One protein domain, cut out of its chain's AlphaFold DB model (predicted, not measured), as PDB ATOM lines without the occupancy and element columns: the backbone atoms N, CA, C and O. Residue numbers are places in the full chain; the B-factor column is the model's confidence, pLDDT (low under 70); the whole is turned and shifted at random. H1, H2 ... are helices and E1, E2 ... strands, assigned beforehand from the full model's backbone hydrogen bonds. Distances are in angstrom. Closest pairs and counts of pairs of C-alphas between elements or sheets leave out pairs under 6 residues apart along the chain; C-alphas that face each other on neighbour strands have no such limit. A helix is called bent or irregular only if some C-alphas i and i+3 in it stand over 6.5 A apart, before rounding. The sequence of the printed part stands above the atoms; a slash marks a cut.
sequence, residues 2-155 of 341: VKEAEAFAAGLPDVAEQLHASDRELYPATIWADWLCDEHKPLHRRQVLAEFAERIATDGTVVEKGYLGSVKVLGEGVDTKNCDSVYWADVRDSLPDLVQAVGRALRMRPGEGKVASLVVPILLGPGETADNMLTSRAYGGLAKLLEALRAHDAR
ATOM      1  N   VAL A   2     -42.198 -23.296 -28.351       80.31
ATOM      2  CA  VAL A   2     -40.845 -22.672 -28.284       80.31
ATOM      3  C   VAL A   2     -40.255 -22.686 -26.866       80.31
ATOM      4  O   VAL A   2     -39.199 -23.266 -26.655       80.31
ATOM      5  N   LYS A   3     -41.000 -22.177 -25.875       82.75
ATOM      6  CA  LYS A   3     -40.583 -22.207 -24.459       82.75
ATOM      7  C   LYS A   3     -40.327 -23.616 -23.909       82.75
ATOM      8  O   LYS A   3     -39.551 -23.773 -22.981       82.75
ATOM      9  N   GLU A   4     -41.006 -24.632 -24.443       81.94
ATOM     10  CA  GLU A   4     -40.828 -26.025 -24.003       81.94
ATOM     11  C   GLU A   4     -39.544 -26.617 -24.589       81.94
ATOM     12  O   GLU A   4     -38.829 -27.314 -23.881       81.94
ATOM     13  N   ALA A   5     -39.231 -26.314 -25.854       83.12
ATOM     14  CA  ALA A   5     -37.977 -26.720 -26.485       83.12
ATOM     15  C   ALA A   5     -36.766 -26.041 -25.825       83.12
ATOM     16  O   ALA A   5     -35.766 -26.703 -25.566       83.12
ATOM     17  N   GLU A   6     -36.893 -24.755 -25.489       88.88
ATOM     18  CA  GLU A   6     -35.891 -24.007 -24.727       88.88
ATOM     19  C   GLU A   6     -35.690 -24.597 -23.323       88.88
ATOM     20  O   GLU A   6     -34.566 -24.915 -22.942       88.88
ATOM     21  N   ALA A   7     -36.776 -24.818 -22.573       87.81
ATOM     22  CA  ALA A   7     -36.702 -25.418 -21.239       87.81
ATOM     23  C   ALA A   7     -36.118 -26.840 -21.267       87.81
ATOM     24  O   ALA A   7     -35.357 -27.209 -20.374       87.81
ATOM     25  N   PHE A   8     -36.448 -27.631 -22.293       87.44
ATOM     26  CA  PHE A   8     -35.865 -28.953 -22.509       87.44
ATOM     27  C   PHE A   8     -34.353 -28.868 -22.730       87.44
ATOM     28  O   PHE A   8     -33.609 -29.553 -22.035       87.44
ATOM     29  N   ALA A   9     -33.900 -28.020 -23.657       90.38
ATOM     30  CA  ALA A   9     -32.480 -27.863 -23.956       90.38
ATOM     31  C   ALA A   9     -31.684 -27.384 -22.733       90.38
ATOM     32  O   ALA A   9     -30.611 -27.911 -22.456       90.38
ATOM     33  N   ALA A  10     -32.245 -26.445 -21.967       90.69
ATOM     34  CA  ALA A  10     -31.612 -25.920 -20.764       90.69
ATOM     35  C   ALA A  10     -31.546 -26.943 -19.616       90.69
ATOM     36  O   ALA A  10     -30.552 -26.982 -18.901       90.69
ATOM     37  N   GLY A  11     -32.590 -27.755 -19.417       90.81
ATOM     38  CA  GLY A  11     -32.679 -28.665 -18.268       90.81
ATOM     39  C   GLY A  11     -32.113 -30.068 -18.498       90.81
ATOM     40  O   GLY A  11     -31.789 -30.762 -17.536       90.81
ATOM     41  N   LEU A  12     -32.008 -30.525 -19.751       90.81
ATOM     42  CA  LEU A  12     -31.593 -31.898 -20.047       90.81
ATOM     43  C   LEU A  12     -30.183 -32.252 -19.537       90.81
ATOM     44  O   LEU A  12     -30.045 -33.366 -19.029       90.81
ATOM     45  N   PRO A  13     -29.156 -31.377 -19.628       90.62
ATOM     46  CA  PRO A  13     -27.820 -31.670 -19.099       90.62
ATOM     47  C   PRO A  13     -27.825 -32.038 -17.610       90.62
ATOM     48  O   PRO A  13     -27.289 -33.084 -17.247       90.62
ATOM     49  N   ASP A  14     -28.521 -31.258 -16.780       90.44
ATOM     50  CA  ASP A  14     -28.619 -31.503 -15.334       90.44
ATOM     51  C   ASP A  14     -29.329 -32.833 -15.032       90.44
ATOM     52  O   ASP A  14     -28.932 -33.594 -14.146       90.44
ATOM     53  N   VAL A  15     -30.387 -33.147 -15.788       91.06
ATOM     54  CA  VAL A  15     -31.116 -34.417 -15.649       91.06
ATOM     55  C   VAL A  15     -30.243 -35.597 -16.080       91.06
ATOM     56  O   VAL A  15     -30.254 -36.637 -15.423       91.06
ATOM     57  N   ALA A  16     -29.477 -35.454 -17.161       90.50
ATOM     58  CA  ALA A  16     -28.574 -36.496 -17.636       90.50
ATOM     59  C   ALA A  16     -27.459 -36.784 -16.624       90.50
ATOM     60  O   ALA A  16     -27.169 -37.953 -16.378       90.50
ATOM     61  N   GLU A  17     -26.904 -35.754 -15.979       90.62
ATOM     62  CA  GLU A  17     -25.917 -35.919 -14.909       90.62
ATOM     63  C   GLU A  17     -26.497 -36.711 -13.726       90.62
ATOM     64  O   GLU A  17     -25.892 -37.680 -13.260       90.62
ATOM     65  N   GLN A  18     -27.709 -36.361 -13.279       92.75
ATOM     66  CA  GLN A  18     -28.393 -37.075 -12.195       92.75
ATOM     67  C   GLN A  18     -28.682 -38.538 -12.554       92.75
ATOM     68  O   GLN A  18     -28.474 -39.436 -11.733       92.75
ATOM     69  N   LEU A  19     -29.138 -38.796 -13.782       91.31
ATOM     70  CA  LEU A  19     -29.415 -40.148 -14.262       91.31
ATOM     71  C   LEU A  19     -28.130 -40.972 -14.394       91.31
ATOM     72  O   LEU A  19     -28.090 -42.106 -13.918       91.31
ATOM     73  N   HIS A  20     -27.054 -40.396 -14.931       92.06
ATOM     74  CA  HIS A  20     -25.747 -41.049 -15.003       92.06
ATOM     75  C   HIS A  20     -25.184 -41.369 -13.616       92.06
ATOM     76  O   HIS A  20     -24.632 -42.446 -13.401       92.06
ATOM     77  N   ALA A  21     -25.370 -40.479 -12.638       92.94
ATOM     78  CA  ALA A  21     -24.991 -40.760 -11.256       92.94
ATOM     79  C   ALA A  21     -25.764 -41.954 -10.664       92.94
ATOM     80  O   ALA A  21     -25.210 -42.674  -9.831       92.94
ATOM     81  N   SER A  22     -27.011 -42.171 -11.096       93.94
ATOM     82  CA  SER A  22     -27.846 -43.291 -10.644       93.94
ATOM     83  C   SER A  22     -27.510 -44.623 -11.326       93.94
ATOM     84  O   SER A  22     -27.476 -45.651 -10.650       93.94
ATOM     85  N   ASP A  23     -27.226 -44.609 -12.630       91.06
ATOM     86  CA  ASP A  23     -26.855 -45.787 -13.416       91.06
ATOM     87  C   ASP A  23     -25.909 -45.388 -14.560       91.06
ATOM     88  O   ASP A  23     -26.315 -44.882 -15.611       91.06
ATOM     89  N   ARG A  24     -24.615 -45.626 -14.337       90.19
ATOM     90  CA  ARG A  24     -23.544 -45.243 -15.266       90.19
ATOM     91  C   ARG A  24     -23.469 -46.122 -16.508       90.19
ATOM     92  O   ARG A  24     -22.845 -45.711 -17.481       90.19
ATOM     93  N   GLU A  25     -24.031 -47.330 -16.463       88.50
ATOM     94  CA  GLU A  25     -24.025 -48.240 -17.611       88.50
ATOM     95  C   GLU A  25     -25.156 -47.902 -18.587       88.50
ATOM     96  O   GLU A  25     -25.006 -48.086 -19.796       88.50
ATOM     97  N   LEU A  26     -26.278 -47.383 -18.075       85.31
ATOM     98  CA  LEU A  26     -27.459 -47.084 -18.880       85.31
ATOM     99  C   LEU A  26     -27.466 -45.665 -19.470       85.31
ATOM    100  O   LEU A  26     -27.952 -45.473 -20.589       85.31
ATOM    101  N   TYR A  27     -26.963 -44.669 -18.735       88.88
ATOM    102  CA  TYR A  27     -27.072 -43.255 -19.109       88.88
ATOM    103  C   TYR A  27     -25.722 -42.648 -19.522       88.88
ATOM    104  O   TYR A  27     -24.703 -42.976 -18.916       88.88
ATOM    105  N   PRO A  28     -25.689 -41.756 -20.533       88.12
ATOM    106  CA  PRO A  28     -24.447 -41.177 -21.050       88.12
ATOM    107  C   PRO A  28     -23.787 -40.223 -20.051       88.12
ATOM    108  O   PRO A  28     -24.484 -39.497 -19.343       88.12
ATOM    109  N   ALA A  29     -22.454 -40.175 -20.044       85.88
ATOM    110  CA  ALA A  29     -21.709 -39.280 -19.156       85.88
ATOM    111  C   ALA A  29     -21.706 -37.826 -19.654       85.88
ATOM    112  O   ALA A  29     -21.735 -36.892 -18.855       85.88
ATOM    113  N   THR A  30     -21.670 -37.626 -20.974       88.31
ATOM    114  CA  THR A  30     -21.659 -36.298 -21.596       88.31
ATOM    115  C   THR A  30     -22.735 -36.188 -22.661       88.31
ATOM    116  O   THR A  30     -22.848 -37.023 -23.565       88.31
ATOM    117  N   ILE A  31     -23.534 -35.127 -22.569       90.81
ATOM    118  CA  ILE A  31     -24.563 -34.830 -23.556       90.81
ATOM    119  C   ILE A  31     -24.474 -33.387 -24.037       90.81
ATOM    120  O   ILE A  31     -24.009 -32.506 -23.323       90.81
ATOM    121  N   TRP A  32     -24.966 -33.159 -25.246       91.25
ATOM    122  CA  TRP A  32     -25.228 -31.836 -25.796       91.25
ATOM    123  C   TRP A  32     -26.729 -31.684 -26.016       91.25
ATOM    124  O   TRP A  32     -27.378 -32.624 -26.488       91.25
ATOM    125  N   ALA A  33     -27.279 -30.519 -25.688       90.69
ATOM    126  CA  ALA A  33     -28.680 -30.206 -25.912       90.69
ATOM    127  C   ALA A  33     -28.840 -28.749 -26.354       90.69
ATOM    128  O   ALA A  33     -28.319 -27.851 -25.700       90.69
ATOM    129  N   ASP A  34     -29.580 -28.520 -27.438       91.06
ATOM    130  CA  ASP A  34     -29.936 -27.174 -27.906       91.06
ATOM    131  C   ASP A  34     -31.306 -27.190 -28.605       91.06
ATOM    132  O   ASP A  34     -31.938 -28.246 -28.748       91.06
ATOM    133  N   TRP A  35     -31.800 -26.031 -29.041       90.56
ATOM    134  CA  TRP A  35     -33.103 -25.890 -29.672       90.56
ATOM    135  C   TRP A  35     -33.124 -24.899 -30.840       90.56
ATOM    136  O   TRP A  35     -32.358 -23.945 -30.917       90.56
ATOM    137  N   LEU A  36     -34.053 -25.110 -31.779       87.50
ATOM    138  CA  LEU A  36     -34.257 -24.236 -32.933       87.50
ATOM    139  C   LEU A  36     -35.742 -23.940 -33.181       87.50
ATOM    140  O   LEU A  36     -36.556 -24.865 -33.268       87.50
ATOM    141  N   CYS A  37     -36.066 -22.659 -33.402       85.38
ATOM    142  CA  CYS A  37     -37.334 -22.191 -33.977       85.38
ATOM    143  C   CYS A  37     -37.130 -21.418 -35.298       85.38
ATOM    144  O   CYS A  37     -36.009 -21.078 -35.688       85.38
ATOM    145  N   ASP A  38     -38.220 -21.206 -36.029       79.06
ATOM    146  CA  ASP A  38     -38.263 -20.521 -37.326       79.06
ATOM    147  C   ASP A  38     -37.810 -19.055 -37.247       79.06
ATOM    148  O   ASP A  38     -37.282 -18.516 -38.219       79.06
ATOM    149  N   GLU A  39     -37.917 -18.443 -36.068       84.12
ATOM    150  CA  GLU A  39     -37.458 -17.079 -35.786       84.12
ATOM    151  C   GLU A  39     -35.920 -16.961 -35.688       84.12
ATOM    152  O   GLU A  39     -35.366 -15.860 -35.777       84.12
ATOM    153  N   HIS A  40     -35.190 -18.078 -35.556       86.81
ATOM    154  CA  HIS A  40     -33.729 -18.062 -35.500       86.81
ATOM    155  C   HIS A  40     -33.084 -17.679 -36.842       86.81
ATOM    156  O   HIS A  40     -33.374 -18.219 -37.918       86.81
ATOM    157  N   LYS A  41     -32.095 -16.775 -36.773       87.88
ATOM    158  CA  LYS A  41     -31.347 -16.310 -37.950       87.88
ATOM    159  C   LYS A  41     -30.682 -17.489 -38.685       87.88
ATOM    160  O   LYS A  41     -30.156 -18.389 -38.030       87.88
ATOM    161  N   PRO A  42     -30.611 -17.473 -40.032       83.75
ATOM    162  CA  PRO A  42     -30.030 -18.569 -40.815       83.75
ATOM    163  C   PRO A  42     -28.615 -18.995 -40.393       83.75
ATOM    164  O   PRO A  42     -28.310 -20.185 -40.411       83.75
ATOM    165  N   LEU A  43     -27.754 -18.046 -40.003       86.50
ATOM    166  CA  LEU A  43     -26.394 -18.351 -39.541       86.50
ATOM    167  C   LEU A  43     -26.392 -19.130 -38.222       86.50
ATOM    168  O   LEU A  43     -25.687 -20.126 -38.119       86.50
ATOM    169  N   HIS A  44     -27.226 -18.725 -37.263       87.44
ATOM    170  CA  HIS A  44     -27.365 -19.428 -35.990       87.44
ATOM    171  C   HIS A  44     -27.926 -20.842 -36.201       87.44
ATOM    172  O   HIS A  44     -27.345 -21.803 -35.715       87.44
ATOM    173  N   ARG A  45     -28.966 -20.990 -37.041       84.19
ATOM    174  CA  ARG A  45     -29.496 -22.312 -37.423       84.19
ATOM    175  C   ARG A  45     -28.399 -23.221 -37.984       84.19
ATOM    176  O   ARG A  45     -28.275 -24.358 -37.552       84.19
ATOM    177  N   ARG A  46     -27.582 -22.722 -38.922       82.25
ATOM    178  CA  ARG A  46     -26.467 -23.489 -39.510       82.25
ATOM    179  C   ARG A  46     -25.420 -23.902 -38.477       82.25
ATOM    180  O   ARG A  46     -24.935 -25.022 -38.563       82.25
ATOM    181  N   GLN A  47     -25.088 -23.015 -37.543       84.94
ATOM    182  CA  GLN A  47     -24.118 -23.296 -36.491       84.94
ATOM    183  C   GLN A  47     -24.608 -24.414 -35.563       84.94
ATOM    184  O   GLN A  47     -23.938 -25.433 -35.450       84.94
ATOM    185  N   VAL A  48     -25.807 -24.279 -34.990       86.38
ATOM    186  CA  VAL A  48     -26.388 -25.278 -34.070       86.38
ATOM    187  C   VAL A  48     -26.519 -26.650 -34.742       86.38
ATOM    188  O   VAL A  48     -26.276 -27.688 -34.136       86.38
ATOM    189  N   LEU A  49     -26.861 -26.675 -36.032       81.69
ATOM    190  CA  LEU A  49     -26.938 -27.919 -36.801       81.69
ATOM    191  C   LEU A  49     -25.573 -28.565 -37.056       81.69
ATOM    192  O   LEU A  49     -25.503 -29.792 -37.128       81.69
ATOM    193  N   ALA A  50     -24.514 -27.767 -37.207       82.06
ATOM    194  CA  ALA A  50     -23.151 -28.277 -37.315       82.06
ATOM    195  C   ALA A  50     -22.686 -28.864 -35.973       82.06
ATOM    196  O   ALA A  50     -22.247 -30.011 -35.948       82.06
ATOM    197  N   GLU A  51     -22.901 -28.146 -34.864       84.88
ATOM    198  CA  GLU A  51     -22.603 -28.619 -33.500       84.88
ATOM    199  C   GLU A  51     -23.319 -29.950 -33.202       84.88
ATOM    200  O   GLU A  51     -22.693 -30.927 -32.779       84.88
ATOM    201  N   PHE A  52     -24.609 -30.047 -33.549       84.88
ATOM    202  CA  PHE A  52     -25.381 -31.286 -33.435       84.88
ATOM    203  C   PHE A  52     -24.812 -32.433 -34.288       84.88
ATOM    204  O   PHE A  52     -24.725 -33.573 -33.826       84.88
ATOM    205  N   ALA A  53     -24.438 -32.157 -35.542       78.56
ATOM    206  CA  ALA A  53     -23.943 -33.176 -36.466       78.56
ATOM    207  C   ALA A  53     -22.552 -33.704 -36.087       78.56
ATOM    208  O   ALA A  53     -22.269 -34.882 -36.330       78.56
ATOM    209  N   GLU A  54     -21.713 -32.843 -35.511       80.38
ATOM    210  CA  GLU A  54     -20.348 -33.148 -35.077       80.38
ATOM    211  C   GLU A  54     -20.294 -33.712 -33.649       80.38
ATOM    212  O   GLU A  54     -19.306 -34.354 -33.295       80.38
ATOM    213  N   ARG A  55     -21.370 -33.556 -32.857       78.38
ATOM    214  CA  ARG A  55     -21.436 -33.909 -31.424       78.38
ATOM    215  C   ARG A  55     -20.360 -33.189 -30.613       78.38
ATOM    216  O   ARG A  55     -19.714 -33.786 -29.753       78.38
ATOM    217  N   ILE A  56     -20.167 -31.909 -30.913       77.38
ATOM    218  CA  ILE A  56     -19.197 -31.047 -30.241       77.38
ATOM    219  C   ILE A  56     -19.974 -29.942 -29.534       77.38
ATOM    220  O   ILE A  56     -20.745 -29.223 -30.167       77.38
ATOM    221  N   ALA A  57     -19.789 -29.831 -28.220       71.06
ATOM    222  CA  ALA A  57     -20.343 -28.736 -27.441       71.06
ATOM    223  C   ALA A  57     -19.614 -27.417 -27.731       71.06
ATOM    224  O   ALA A  57     -18.510 -27.401 -28.274       71.06
ATOM    225  N   THR A  58     -20.218 -26.289 -27.355       67.19
ATOM    226  CA  THR A  58     -19.696 -24.944 -27.657       67.19
ATOM    227  C   THR A  58     -18.301 -24.686 -27.062       67.19
ATOM    228  O   THR A  58     -17.573 -23.816 -27.533       67.19
ATOM    229  N   ASP A  59     -17.904 -25.456 -26.047       72.75
ATOM    230  CA  ASP A  59     -16.581 -25.433 -25.414       72.75
ATOM    231  C   ASP A  59     -15.540 -26.355 -26.088       72.75
ATOM    232  O   ASP A  59     -14.389 -26.410 -25.654       72.75
ATOM    233  N   GLY A  60     -15.917 -27.055 -27.163       73.94
ATOM    234  CA  GLY A  60     -15.068 -27.992 -27.901       73.94
ATOM    235  C   GLY A  60     -15.108 -29.435 -27.386       73.94
ATOM    236  O   GLY A  60     -14.394 -30.285 -27.920       73.94
ATOM    237  N   THR A  61     -15.929 -29.742 -26.378       78.81
ATOM    238  CA  THR A  61     -16.040 -31.094 -25.817       78.81
ATOM    239  C   THR A  61     -16.802 -32.022 -26.760       78.81
ATOM    240  O   THR A  61     -17.933 -31.733 -27.151       78.81
ATOM    241  N   VAL A  62     -16.214 -33.174 -27.098       82.12
ATOM    242  CA  VAL A  62     -16.924 -34.244 -27.815       82.12
ATOM    243  C   VAL A  62     -17.871 -34.944 -26.844       82.12
ATOM    244  O   VAL A  62     -17.432 -35.470 -25.820       82.12
ATOM    245  N   VAL A  63     -19.161 -34.968 -27.172       85.88
ATOM    246  CA  VAL A  63     -20.199 -35.571 -26.330       85.88
ATOM    247  C   VAL A  63     -20.611 -36.957 -26.819       85.88
ATOM    248  O   VAL A  63     -20.575 -37.262 -28.015       85.88
ATOM    249  N   GLU A  64     -21.067 -37.807 -25.901       85.69
ATOM    250  CA  GLU A  64     -21.565 -39.143 -26.243       85.69
ATOM    251  C   GLU A  64     -22.904 -39.090 -26.992       85.69
ATOM    252  O   GLU A  64     -23.139 -39.884 -27.915       85.69
ATOM    253  N   LYS A  65     -23.796 -38.161 -26.610       86.31
ATOM    254  CA  LYS A  65     -25.138 -37.997 -27.197       86.31
ATOM    255  C   LYS A  65     -25.481 -36.527 -27.433       86.31
ATOM    256  O   LYS A  65     -25.258 -35.692 -26.570       86.31
ATOM    257  N   GLY A  66     -26.085 -36.227 -28.582       88.31
ATOM    258  CA  GLY A  66     -26.640 -34.909 -28.897       88.31
ATOM    259  C   GLY A  66     -28.162 -34.960 -29.002       88.31
ATOM    260  O   GLY A  66     -28.704 -35.900 -29.586       88.31
ATOM    261  N   TYR A  67     -28.844 -33.945 -28.476       88.12
ATOM    262  CA  TYR A  67     -30.295 -33.783 -28.527       88.12
ATOM    263  C   TYR A  67     -30.641 -32.402 -29.086       88.12
ATOM    264  O   TYR A  67     -30.159 -31.391 -28.595       88.12
ATOM    265  N   LEU A  68     -31.493 -32.346 -30.109       85.94
ATOM    266  CA  LEU A  68     -31.913 -31.086 -30.720       85.94
ATOM    267  C   LEU A  68     -33.432 -30.946 -30.637       85.94
ATOM    268  O   LEU A  68     -34.167 -31.690 -31.290       85.94
ATOM    269  N   GLY A  69     -33.908 -29.974 -29.862       85.62
ATOM    270  CA  GLY A  69     -35.314 -29.589 -29.839       85.62
ATOM    271  C   GLY A  69     -35.662 -28.765 -31.076       85.62
ATOM    272  O   GLY A  69     -35.163 -27.659 -31.241       85.62
ATOM    273  N   SER A  70     -36.527 -29.259 -31.960       78.31
ATOM    274  CA  SER A  70     -36.961 -28.481 -33.126       78.31
ATOM    275  C   SER A  70     -38.431 -28.097 -33.054       78.31
ATOM    276  O   SER A  70     -39.293 -28.943 -32.826       78.31
ATOM    277  N   VAL A  71     -38.717 -26.822 -33.321       74.31
ATOM    278  CA  VAL A  71     -40.074 -26.284 -33.438       74.31
ATOM    279  C   VAL A  71     -40.215 -25.617 -34.801       74.31
ATOM    280  O   VAL A  71     -39.663 -24.548 -35.015       74.31
ATOM    281  N   LYS A  72     -40.948 -26.236 -35.737       66.69
ATOM    282  CA  LYS A  72     -41.246 -25.688 -37.084       66.69
ATOM    283  C   LYS A  72     -40.031 -25.378 -37.991       66.69
ATOM    284  O   LYS A  72     -40.205 -24.827 -39.069       66.69
ATOM    285  N   VAL A  73     -38.803 -25.754 -37.613       57.16
ATOM    286  CA  VAL A  73     -37.575 -25.421 -38.379       57.16
ATOM    287  C   VAL A  73     -37.187 -26.471 -39.407       57.16
ATOM    288  O   VAL A  73     -36.576 -26.144 -40.422       57.16
ATOM    289  N   LEU A  74     -37.532 -27.736 -39.174       56.16
ATOM    290  CA  LEU A  74     -37.055 -28.842 -40.014       56.16
ATOM    291  C   LEU A  74     -37.757 -28.935 -41.382       56.16
ATOM    292  O   LEU A  74     -37.425 -29.818 -42.176       56.16
ATOM    293  N   GLY A  75     -38.673 -28.015 -41.700       51.16
ATOM    294  CA  GLY A  75     -39.310 -27.932 -43.015       51.16
ATOM    295  C   GLY A  75     -38.340 -27.534 -44.134       51.16
ATOM    296  O   GLY A  75     -38.379 -28.099 -45.229       51.16
ATOM    297  N   GLU A  76     -37.373 -26.654 -43.857       48.25
ATOM    298  CA  GLU A  76     -36.521 -26.052 -44.888       48.25
ATOM    299  C   GLU A  76     -35.061 -26.530 -44.808       48.25
ATOM    300  O   GLU A  76     -34.302 -26.150 -43.925       48.25
ATOM    301  N   GLY A  77     -34.633 -27.343 -45.778       48.00
ATOM    302  CA  GLY A  77     -33.221 -27.404 -46.194       48.00
ATOM    303  C   GLY A  77     -32.170 -27.999 -45.243       48.00
ATOM    304  O   GLY A  77     -30.993 -27.954 -45.589       48.00
ATOM    305  N   VAL A  78     -32.538 -28.581 -44.099       49.56
ATOM    306  CA  VAL A  78     -31.557 -29.152 -43.155       49.56
ATOM    307  C   VAL A  78     -31.287 -30.635 -43.428       49.56
ATOM    308  O   VAL A  78     -32.195 -31.467 -43.390       49.56
ATOM    309  N   ASP A  79     -30.029 -30.967 -43.708       54.56
ATOM    310  CA  ASP A  79     -29.551 -32.327 -43.965       54.56
ATOM    311  C   ASP A  79     -29.059 -32.978 -42.662       54.56
ATOM    312  O   ASP A  79     -27.903 -32.838 -42.271       54.56
ATOM    313  N   THR A  80     -29.950 -33.674 -41.956       57.56
ATOM    314  CA  THR A  80     -29.640 -34.377 -40.703       57.56
ATOM    315  C   THR A  80     -29.013 -35.751 -40.973       57.56
ATOM    316  O   THR A  80     -29.523 -36.766 -40.499       57.56
ATOM    317  N   LYS A  81     -27.913 -35.801 -41.741       54.38
ATOM    318  CA  LYS A  81     -27.233 -37.051 -42.156       54.38
ATOM    319  C   LYS A  81     -26.884 -38.006 -41.003       54.38
ATOM    320  O   LYS A  81     -26.726 -39.198 -41.233       54.38
ATOM    321  N   ASN A  82     -26.784 -37.490 -39.776       60.28
ATOM    322  CA  ASN A  82     -26.354 -38.233 -38.588       60.28
ATOM    323  C   ASN A  82     -27.457 -38.418 -37.531       60.28
ATOM    324  O   ASN A  82     -27.152 -38.747 -36.389       60.28
ATOM    325  N   CYS A  83     -28.728 -38.189 -37.873       66.81
ATOM    326  CA  CYS A  83     -29.818 -38.404 -36.925       66.81
ATOM    327  C   CYS A  83     -30.082 -39.905 -36.746       66.81
ATOM    328  O   CYS A  83     -30.577 -40.572 -37.652       66.81
ATOM    329  N   ASP A  84     -29.749 -40.435 -35.567       69.88
ATOM    330  CA  ASP A  84     -29.984 -41.842 -35.231       69.88
ATOM    331  C   ASP A  84     -31.430 -42.082 -34.727       69.88
ATOM    332  O   ASP A  84     -31.928 -43.211 -34.740       69.88
ATOM    333  N   SER A  85     -32.135 -41.045 -34.249       73.94
ATOM    334  CA  SER A  85     -33.505 -41.161 -33.719       73.94
ATOM    335  C   SER A  85     -34.282 -39.844 -33.756       73.94
ATOM    336  O   SER A  85     -33.705 -38.779 -33.551       73.94
ATOM    337  N   VAL A  86     -35.603 -39.928 -33.934       76.00
ATOM    338  CA  VAL A  86     -36.526 -38.784 -33.841       76.00
ATOM    339  C   VAL A  86     -37.547 -39.035 -32.739       76.00
ATOM    340  O   VAL A  86     -38.194 -40.083 -32.706       76.00
ATOM    341  N   TYR A  87     -37.691 -38.059 -31.844       77.56
ATOM    342  CA  TYR A  87     -38.645 -38.075 -30.740       77.56
ATOM    343  C   TYR A  87     -39.710 -36.998 -30.943       77.56
ATOM    344  O   TYR A  87     -39.384 -35.823 -31.116       77.56
ATOM    345  N   TRP A  88     -40.982 -37.385 -30.872       76.44
ATOM    346  CA  TRP A  88     -42.093 -36.439 -30.906       76.44
ATOM    347  C   TRP A  88     -42.579 -36.139 -29.495       76.44
ATOM    348  O   TRP A  88     -43.436 -36.842 -28.974       76.44
ATOM    349  N   ALA A  89     -42.073 -35.062 -28.893       68.56
ATOM    350  CA  ALA A  89     -42.576 -34.578 -27.605       68.56
ATOM    351  C   ALA A  89     -44.064 -34.193 -27.671       68.56
ATOM    352  O   ALA A  89     -44.785 -34.289 -26.681       68.56
ATOM    353  N   ASP A  90     -44.513 -33.767 -28.852       66.88
ATOM    354  CA  ASP A  90     -45.872 -33.335 -29.101       66.88
ATOM    355  C   ASP A  90     -46.265 -33.566 -30.570       66.88
ATOM    356  O   ASP A  90     -45.538 -33.189 -31.486       66.88
ATOM    357  N   VAL A  91     -47.427 -34.186 -30.798       61.19
ATOM    358  CA  VAL A  91     -47.971 -34.495 -32.138       61.19
ATOM    359  C   VAL A  91     -49.174 -33.590 -32.461       61.19
ATOM    360  O   VAL A  91     -50.071 -33.949 -33.237       61.19
ATOM    361  N   ARG A  92     -49.275 -32.433 -31.791       54.88
ATOM    362  CA  ARG A  92     -50.447 -31.551 -31.872       54.88
ATOM    363  C   ARG A  92     -50.608 -30.863 -33.233       54.88
ATOM    364  O   ARG A  92     -51.746 -30.821 -33.695       54.88
ATOM    365  N   ASP A  93     -49.532 -30.496 -33.936       52.12
ATOM    366  CA  ASP A  93     -49.623 -29.711 -35.178       52.12
ATOM    367  C   ASP A  93     -49.017 -30.382 -36.426       52.12
ATOM    368  O   ASP A  93     -47.933 -30.955 -36.381       52.12
ATOM    369  N   SER A  94     -49.747 -30.236 -37.546       58.03
ATOM    370  CA  SER A  94     -49.308 -30.393 -38.945       58.03
ATOM    371  C   SER A  94     -48.780 -31.785 -39.359       58.03
ATOM    372  O   SER A  94     -47.594 -32.099 -39.292       58.03
ATOM    373  N   LEU A  95     -49.683 -32.618 -39.907       58.72
ATOM    374  CA  LEU A  95     -49.340 -33.867 -40.610       58.72
ATOM    375  C   LEU A  95     -48.231 -33.677 -41.676       58.72
ATOM    376  O   LEU A  95     -47.364 -34.548 -41.761       58.72
ATOM    377  N   PRO A  96     -48.185 -32.565 -42.445       62.41
ATOM    378  CA  PRO A  96     -47.076 -32.292 -43.361       62.41
ATOM    379  C   PRO A  96     -45.701 -32.226 -42.684       62.41
ATOM    380  O   PRO A  96     -44.757 -32.826 -43.197       62.41
ATOM    381  N   ASP A  97     -45.581 -31.562 -41.529       63.25
ATOM    382  CA  ASP A  97     -44.307 -31.460 -40.800       63.25
ATOM    383  C   ASP A  97     -43.852 -32.832 -40.301       63.25
ATOM    384  O   ASP A  97     -42.666 -33.165 -40.329       63.25
ATOM    385  N   LEU A  98     -44.815 -33.666 -39.907       67.88
ATOM    386  CA  LEU A  98     -44.559 -35.025 -39.459       67.88
ATOM    387  C   LEU A  98     -44.082 -35.927 -40.606       67.88
ATOM    388  O   LEU A  98     -43.070 -36.611 -40.458       67.88
ATOM    389  N   VAL A  99     -44.745 -35.880 -41.768       64.75
ATOM    390  CA  VAL A  99     -44.320 -36.597 -42.985       64.75
ATOM    391  C   VAL A  99     -42.916 -36.161 -43.413       64.75
ATOM    392  O   VAL A  99     -42.090 -37.000 -43.770       64.75
ATOM    393  N   GLN A 100     -42.610 -34.862 -43.345       63.00
ATOM    394  CA  GLN A 100     -41.283 -34.345 -43.680       63.00
ATOM    395  C   GLN A 100     -40.208 -34.800 -42.686       63.00
ATOM    396  O   GLN A 100     -39.137 -35.234 -43.114       63.00
ATOM    397  N   ALA A 101     -40.478 -34.744 -41.379       65.88
ATOM    398  CA  ALA A 101     -39.552 -35.210 -40.346       65.88
ATOM    399  C   ALA A 101     -39.264 -36.716 -40.475       65.88
ATOM    400  O   ALA A 101     -38.104 -37.131 -40.444       65.88
ATOM    401  N   VAL A 102     -40.304 -37.519 -40.720       65.50
ATOM    402  CA  VAL A 102     -40.190 -38.954 -41.014       65.50
ATOM    403  C   VAL A 102     -39.368 -39.193 -42.280       65.50
ATOM    404  O   VAL A 102     -38.411 -39.962 -42.250       65.50
ATOM    405  N   GLY A 103     -39.671 -38.499 -43.381       60.44
ATOM    406  CA  GLY A 103     -38.937 -38.635 -44.641       60.44
ATOM    407  C   GLY A 103     -37.461 -38.234 -44.535       60.44
ATOM    408  O   GLY A 103     -36.623 -38.776 -45.251       60.44
ATOM    409  N   ARG A 104     -37.106 -37.319 -43.625       62.31
ATOM    410  CA  ARG A 104     -35.706 -36.967 -43.331       62.31
ATOM    411  C   ARG A 104     -34.999 -38.035 -42.499       62.31
ATOM    412  O   ARG A 104     -33.859 -38.357 -42.813       62.31
ATOM    413  N   ALA A 105     -35.668 -38.609 -41.502       60.97
ATOM    414  CA  ALA A 105     -35.124 -39.708 -40.702       60.97
ATOM    415  C   ALA A 105     -34.966 -41.007 -41.515       60.97
ATOM    416  O   ALA A 105     -34.021 -41.762 -41.312       60.97
ATOM    417  N   LEU A 106     -35.878 -41.250 -42.462       57.09
ATOM    418  CA  LEU A 106     -35.918 -42.448 -43.306       57.09
ATOM    419  C   LEU A 106     -35.138 -42.320 -44.620       57.09
ATOM    420  O   LEU A 106     -35.174 -43.251 -45.427       57.09
ATOM    421  N   ARG A 107     -34.422 -41.209 -44.865       52.88
ATOM    422  CA  ARG A 107     -33.515 -41.054 -46.020       52.88
ATOM    423  C   ARG A 107     -32.274 -41.934 -45.849       52.88
ATOM    424  O   ARG A 107     -31.150 -41.467 -45.712       52.88
ATOM    425  N   MET A 108     -32.496 -43.239 -45.892       51.75
ATOM    426  CA  MET A 108     -31.459 -44.239 -46.046       51.75
ATOM    427  C   MET A 108     -30.906 -44.130 -47.463       51.75
ATOM    428  O   MET A 108     -31.653 -44.161 -48.445       51.75
ATOM    429  N   ARG A 109     -29.582 -44.062 -47.593       42.81
ATOM    430  CA  ARG A 109     -28.956 -44.505 -48.837       42.81
ATOM    431  C   ARG A 109     -29.136 -46.025 -48.925       42.81
ATOM    432  O   ARG A 109     -28.908 -46.710 -47.923       42.81
ATOM    433  N   PRO A 110     -29.539 -46.578 -50.081       37.88
ATOM    434  CA  PRO A 110     -29.570 -48.025 -50.270       37.88
ATOM    435  C   PRO A 110     -28.201 -48.624 -49.902       37.88
ATOM    436  O   PRO A 110     -27.196 -48.251 -50.502       37.88
ATOM    437  N   GLY A 111     -28.154 -49.509 -48.899       44.19
ATOM    438  CA  GLY A 111     -26.936 -50.222 -48.481       44.19
ATOM    439  C   GLY A 111     -26.245 -49.753 -47.190       44.19
ATOM    440  O   GLY A 111     -25.302 -50.412 -46.769       44.19
ATOM    441  N   GLU A 112     -26.694 -48.681 -46.523       55.38
ATOM    442  CA  GLU A 112     -26.005 -48.156 -45.318       55.38
ATOM    443  C   GLU A 112     -26.374 -48.863 -43.998       55.38
ATOM    444  O   GLU A 112     -25.702 -48.671 -42.989       55.38
ATOM    445  N   GLY A 113     -27.431 -49.685 -43.976       52.47
ATOM    446  CA  GLY A 113     -27.776 -50.553 -42.836       52.47
ATOM    447  C   GLY A 113     -28.129 -49.853 -41.511       52.47
ATOM    448  O   GLY A 113     -28.417 -50.539 -40.532       52.47
ATOM    449  N   LYS A 114     -28.130 -48.516 -41.446       56.88
ATOM    450  CA  LYS A 114     -28.510 -47.762 -40.244       56.88
ATOM    451  C   LYS A 114     -30.019 -47.834 -39.994       56.88
ATOM    452  O   LYS A 114     -30.817 -47.521 -40.873       56.88
ATOM    453  N   VAL A 115     -30.392 -48.202 -38.768       61.53
ATOM    454  CA  VAL A 115     -31.778 -48.199 -38.277       61.53
ATOM    455  C   VAL A 115     -32.043 -46.868 -37.575       61.53
ATOM    456  O   VAL A 115     -31.503 -46.630 -36.497       61.53
ATOM    457  N   ALA A 116     -32.870 -46.008 -38.172       66.69
ATOM    458  CA  ALA A 116     -33.377 -44.814 -37.499       66.69
ATOM    459  C   ALA A 116     -34.555 -45.194 -36.589       66.69
ATOM    460  O   ALA A 116     -35.486 -45.870 -37.029       66.69
ATOM    461  N   SER A 117     -34.525 -44.770 -35.323       75.12
ATOM    462  CA  SER A 117     -35.603 -45.070 -34.367       75.12
ATOM    463  C   SER A 117     -36.595 -43.912 -34.251       75.12
ATOM    464  O   SER A 117     -36.204 -42.765 -34.039       75.12
ATOM    465  N   LEU A 118     -37.889 -44.212 -34.360       75.38
ATOM    466  CA  LEU A 118     -38.975 -43.249 -34.168       75.38
ATOM    467  C   LEU A 118     -39.593 -43.479 -32.787       75.38
ATOM    468  O   LEU A 118     -40.049 -44.584 -32.493       75.38
ATOM    469  N   VAL A 119     -39.601 -42.453 -31.938       80.44
ATOM    470  CA  VAL A 119     -40.063 -42.557 -30.549       80.44
ATOM    471  C   VAL A 119     -41.267 -41.645 -30.331       80.44
ATOM    472  O   VAL A 119     -41.191 -40.434 -30.549       80.44
ATOM    473  N   VAL A 120     -42.380 -42.231 -29.872       80.56
ATOM    474  CA  VAL A 120     -43.623 -41.517 -29.547       80.56
ATOM    475  C   VAL A 120     -43.993 -41.771 -28.086       80.56
ATOM    476  O   VAL A 120     -44.251 -42.923 -27.724       80.56
ATOM    477  N   PRO A 121     -44.043 -40.733 -27.238       80.94
ATOM    478  CA  PRO A 121     -44.515 -40.857 -25.873       80.94
ATOM    479  C   PRO A 121     -46.035 -41.052 -25.862       80.94
ATOM    480  O   PRO A 121     -46.780 -40.370 -26.564       80.94
ATOM    481  N   ILE A 122     -46.500 -41.981 -25.027       81.06
ATOM    482  CA  ILE A 122     -47.925 -42.214 -24.779       81.06
ATOM    483  C   ILE A 122     -48.154 -41.960 -23.295       81.06
ATOM    484  O   ILE A 122     -47.806 -42.786 -22.451       81.06
ATOM    485  N   LEU A 123     -48.688 -40.782 -22.985       79.81
ATOM    486  CA  LEU A 123     -48.980 -40.359 -21.621       79.81
ATOM    487  C   LEU A 123     -50.425 -40.739 -21.296       79.81
ATOM    488  O   LEU A 123     -51.355 -40.155 -21.849       79.81
ATOM    489  N   LEU A 124     -50.597 -41.744 -20.438       77.19
ATOM    490  CA  LEU A 124     -51.908 -42.220 -19.996       77.19
ATOM    491  C   LEU A 124     -52.425 -41.344 -18.850       77.19
ATOM    492  O   LEU A 124     -51.704 -41.087 -17.882       77.19
ATOM    493  N   GLY A 125     -53.670 -40.888 -18.959       72.38
ATOM    494  CA  GLY A 125     -54.358 -40.159 -17.899       72.38
ATOM    495  C   GLY A 125     -54.832 -41.065 -16.752       72.38
ATOM    496  O   GLY A 125     -54.808 -42.294 -16.861       72.38
ATOM    497  N   PRO A 126     -55.310 -40.482 -15.637       71.31
ATOM    498  CA  PRO A 126     -55.867 -41.251 -14.526       71.31
ATOM    499  C   PRO A 126     -57.016 -42.163 -14.987       71.31
ATOM    500  O   PRO A 126     -58.011 -41.688 -15.529       71.31
ATOM    501  N   GLY A 127     -56.878 -43.473 -14.770       67.81
ATOM    502  CA  GLY A 127     -57.865 -44.480 -15.182       67.81
ATOM    503  C   GLY A 127     -57.744 -44.964 -16.634       67.81
ATOM    504  O   GLY A 127     -58.452 -45.895 -17.014       67.81
ATOM    505  N   GLU A 128     -56.842 -44.398 -17.443       66.62
ATOM    506  CA  GLU A 128     -56.512 -44.957 -18.755       66.62
ATOM    507  C   GLU A 128     -55.537 -46.122 -18.601       66.62
ATOM    508  O   GLU A 128     -54.508 -46.021 -17.931       66.62
ATOM    509  N   THR A 129     -55.849 -47.241 -19.247       67.69
ATOM    510  CA  THR A 129     -54.987 -48.418 -19.248       67.69
ATOM    511  C   THR A 129     -54.365 -48.638 -20.612       67.69
ATOM    512  O   THR A 129     -54.822 -48.145 -21.648       67.69
ATOM    513  N   ALA A 130     -53.311 -49.443 -20.591       66.31
ATOM    514  CA  ALA A 130     -52.608 -49.912 -21.762       66.31
ATOM    515  C   ALA A 130     -53.510 -50.597 -22.812       66.31
ATOM    516  O   ALA A 130     -53.191 -50.575 -24.004       66.31
ATOM    517  N   ASP A 131     -54.620 -51.179 -22.364       63.59
ATOM    518  CA  ASP A 131     -55.517 -52.002 -23.174       63.59
ATOM    519  C   ASP A 131     -56.562 -51.169 -23.936       63.59
ATOM    520  O   ASP A 131     -57.129 -51.623 -24.927       63.59
ATOM    521  N   ASN A 132     -56.754 -49.898 -23.567       65.69
ATOM    522  CA  ASN A 132     -57.734 -48.999 -24.193       65.69
ATOM    523  C   ASN A 132     -57.218 -48.342 -25.491       65.69
ATOM    524  O   ASN A 132     -57.647 -47.252 -25.867       65.69
ATOM    525  N   MET A 133     -56.291 -48.993 -26.198       69.50
ATOM    526  CA  MET A 133     -55.569 -48.444 -27.356       69.50
ATOM    527  C   MET A 133     -56.487 -48.004 -28.509       69.50
ATOM    528  O   MET A 133     -56.224 -47.008 -29.189       69.50
ATOM    529  N   LEU A 134     -57.579 -48.739 -28.722       62.09
ATOM    530  CA  LEU A 134     -58.528 -48.486 -29.807       62.09
ATOM    531  C   LEU A 134     -59.274 -47.158 -29.638       62.09
ATOM    532  O   LEU A 134     -59.538 -46.475 -30.623       62.09
ATOM    533  N   THR A 135     -59.605 -46.793 -28.400       63.16
ATOM    534  CA  THR A 135     -60.528 -45.692 -28.084       63.16
ATOM    535  C   THR A 135     -59.855 -44.525 -27.366       63.16
ATOM    536  O   THR A 135     -60.362 -43.404 -27.421       63.16
ATOM    537  N   SER A 136     -58.707 -44.747 -26.719       71.38
ATOM    538  CA  SER A 136     -58.008 -43.701 -25.976       71.38
ATOM    539  C   SER A 136     -57.387 -42.656 -26.904       71.38
ATOM    540  O   SER A 136     -56.734 -42.939 -27.922       71.38
ATOM    541  N   ARG A 137     -57.568 -41.395 -26.500       71.88
ATOM    542  CA  ARG A 137     -56.974 -40.234 -27.165       71.88
ATOM    543  C   ARG A 137     -55.461 -40.166 -26.965       71.88
ATOM    544  O   ARG A 137     -54.797 -39.591 -27.825       71.88
ATOM    545  N   ALA A 138     -54.911 -40.804 -25.926       77.25
ATOM    546  CA  ALA A 138     -53.468 -40.868 -25.678       77.25
ATOM    547  C   ALA A 138     -52.698 -41.493 -26.858       77.25
ATOM    548  O   ALA A 138     -51.569 -41.109 -27.151       77.25
ATOM    549  N   TYR A 139     -53.345 -42.388 -27.612       79.19
ATOM    550  CA  TYR A 139     -52.778 -43.036 -28.800       79.19
ATOM    551  C   TYR A 139     -52.937 -42.224 -30.089       79.19
ATOM    552  O   TYR A 139     -52.515 -42.665 -31.157       79.19
ATOM    553  N   GLY A 140     -53.535 -41.030 -30.020       77.94
ATOM    554  CA  GLY A 140     -53.708 -40.157 -31.181       77.94
ATOM    555  C   GLY A 140     -52.385 -39.766 -31.837       77.94
ATOM    556  O   GLY A 140     -52.307 -39.747 -33.062       77.94
ATOM    557  N   GLY A 141     -51.337 -39.523 -31.045       79.25
ATOM    558  CA  GLY A 141     -50.002 -39.232 -31.574       79.25
ATOM    559  C   GLY A 141     -49.401 -40.406 -32.351       79.25
ATOM    560  O   GLY A 141     -48.886 -40.217 -33.449       79.25
ATOM    561  N   LEU A 142     -49.544 -41.627 -31.824       82.50
ATOM    562  CA  LEU A 142     -49.094 -42.846 -32.502       82.50
ATOM    563  C   LEU A 142     -49.858 -43.076 -33.813       82.50
ATOM    564  O   LEU A 142     -49.237 -43.376 -34.828       82.50
ATOM    565  N   ALA A 143     -51.183 -42.897 -33.806       79.88
ATOM    566  CA  ALA A 143     -52.003 -43.033 -35.011       79.88
ATOM    567  C   ALA A 143     -51.549 -42.051 -36.104       79.88
ATOM    568  O   ALA A 143     -51.255 -42.476 -37.218       79.88
ATOM    569  N   LYS A 144     -51.371 -40.768 -35.756       78.06
ATOM    570  CA  LYS A 144     -50.863 -39.737 -36.677       78.06
ATOM    571  C   LYS A 144     -49.474 -40.067 -37.235       78.06
ATOM    572  O   LYS A 144     -49.232 -39.850 -38.421       78.06
ATOM    573  N   LEU A 145     -48.557 -40.586 -36.409       79.00
ATOM    574  CA  LEU A 145     -47.227 -40.997 -36.878       79.00
ATOM    575  C   LEU A 145     -47.324 -42.138 -37.893       79.00
ATOM    576  O   LEU A 145     -46.688 -42.082 -38.945       79.00
ATOM    577  N   LEU A 146     -48.116 -43.167 -37.592       79.50
ATOM    578  CA  LEU A 146     -48.282 -44.305 -38.491       79.50
ATOM    579  C   LEU A 146     -49.009 -43.909 -39.789       79.50
ATOM    580  O   LEU A 146     -48.664 -44.413 -40.854       79.50
ATOM    581  N   GLU A 147     -49.957 -42.970 -39.734       75.44
ATOM    582  CA  GLU A 147     -50.597 -42.389 -40.924       75.44
ATOM    583  C   GLU A 147     -49.587 -41.647 -41.811       75.44
ATOM    584  O   GLU A 147     -49.568 -41.836 -43.027       75.44
ATOM    585  N   ALA A 148     -48.701 -40.841 -41.222       73.06
ATOM    586  CA  ALA A 148     -47.652 -40.153 -41.970       73.06
ATOM    587  C   ALA A 148     -46.612 -41.112 -42.563       73.06
ATOM    588  O   ALA A 148     -46.167 -40.916 -43.692       73.06
ATOM    589  N   LEU A 149     -46.246 -42.162 -41.819       73.31
ATOM    590  CA  LEU A 149     -45.397 -43.239 -42.324       73.31
ATOM    591  C   LEU A 149     -46.042 -43.915 -43.531       73.31
ATOM    592  O   LEU A 149     -45.383 -44.083 -44.553       73.31
ATOM    593  N   ARG A 150     -47.338 -44.230 -43.448       72.12
ATOM    594  CA  ARG A 150     -48.102 -44.810 -44.557       72.12
ATOM    595  C   ARG A 150     -48.129 -43.891 -45.780       72.12
ATOM    596  O   ARG A 150     -48.002 -44.378 -46.898       72.12
ATOM    597  N   ALA A 151     -48.283 -42.580 -45.583       66.44
ATOM    598  CA  ALA A 151     -48.257 -41.605 -46.675       66.44
ATOM    599  C   ALA A 151     -46.907 -41.574 -47.419       66.44
ATOM    600  O   ALA A 151     -46.859 -41.176 -48.581       66.44
ATOM    601  N   HIS A 152     -45.825 -42.002 -46.762       61.69
ATOM    602  CA  HIS A 152     -44.494 -42.121 -47.354       61.69
ATOM    603  C   HIS A 152     -44.226 -43.523 -47.941       61.69
ATOM    604  O   HIS A 152     -43.684 -43.629 -49.039       61.69
ATOM    605  N   ASP A 153     -44.593 -44.597 -47.232       63.97
ATOM    606  CA  ASP A 153     -44.559 -45.984 -47.720       63.97
ATOM    607  C   ASP A 153     -45.637 -46.837 -47.026       63.97
ATOM    608  O   ASP A 153     -45.509 -47.228 -45.860       63.97
ATOM    609  N   ALA A 154     -46.702 -47.163 -47.761       62.62
ATOM    610  CA  ALA A 154     -47.812 -47.957 -47.238       62.62
ATOM    611  C   ALA A 154     -47.391 -49.374 -46.817       62.62
ATOM    612  O   ALA A 154     -47.901 -49.900 -45.825       62.62
ATOM    613  N   ARG A 155     -46.393 -49.957 -47.497       58.78
ATOM    614  CA  ARG A 155     -45.973 -51.350 -47.286       58.78
ATOM    615  C   ARG A 155     -45.364 -51.558 -45.908       58.78
ATOM    616  O   ARG A 155     -45.528 -52.626 -45.325       58.78
TER     617      ARG A 155
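What this domain is: This is residues 2 to 155 of the 341 residues of the protein "Helicase" of Streptomyces sp. Mg1 (UniProt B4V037). Two small parallel sheets of two strands follow each other in a twisted row, E1 and E2 and then E3 and E4, with a gap between E2 and E3; H1a covers one face of the first sheet and H2 the other. Past E2, H3 packs on E3 by its end near Ala 105, and H4 crosses H3 steeply, away from the first sheet. The printed part has 154 residues with four named helices and four named strands, in the order H1 E1 H2 E2 E3 H3 E4 H4, and its class is mixed, helices and strands. It is compact, with a radius of gyration of the C-alphas of 16.9 A and spans of 48 by 38 by 36 A.

Where its parts are: H1, residues 2 to 22, begins with C-alpha 2 at (-40.845, -22.672, -28.284). By its hydrogen bonds it was assigned as one helix, but it is bent: C-alphas 10 and 13 are 7.1 A apart, and its arms are H1a, residues 2 to 10, and H1b, residues 13 to 22. E1 covers residues 31 to 37 over 20.8 A, H2 residues 42 to 54 over 18.4 A, and E2 residues 65 to 71 over 20.0 A. E3 is residues 85 to 87, H3 residues 95 to 105 and E4 residues 117 to 119. H4, residues 137 to 152, measures 23.8 A and ends with C-alpha 152 at (-44.494, -42.121, -47.354); it is irregular, with C-alphas 138 and 141 7.0 A apart.

How they stand to each other: H1a and H1b stand at a steep tilt of 47 degrees. The closest C-alphas of H1a and E1 are those of Ala 9 and Asp 34, 4.7 A apart. E1 and E2 are parallel at 14 degrees, with N 36 and O 69 at 2.8 A. E1, H2 and E2 form a strand-helix-strand unit, two parallel neighbour strands with a helix between them in the chain, with a right-handed crossover; the closest C-alphas of H2 and E2, those of Phe 52 and Gly 66, are 5.9 A apart. E2 and E3 are near each other, with 6 pairs of C-alphas within 10 A. E3, H3 and E4 form a second such unit, also right-handed; E3 and E4 are parallel at 10 degrees, with N 86 and O 117 at 2.9 A. H3 and H4 touch, closest at the C-alphas of Val 99 and Ala 148, 5.0 A, at a steep tilt of 64 degrees, the same way. H2 and H3 are apart. Every O i to N i+4 pair is within hydrogen-bond range in H1a, H1b, H2 and H3, and 10 of 12 are in H4.

The domain as a whole: The two C-alphas farthest apart, those of Gly 60 and Thr 135, are 48.8 A from each other. The printed part has no cut. The links E2 to E3, H3 to E4 and E4 to H4 are long. The mean pLDDT of the printed part is 74.7; it is under 70 at residue 58 and at residues 72 to 84, 89 to 116, 127 to 135 and 151 to 155.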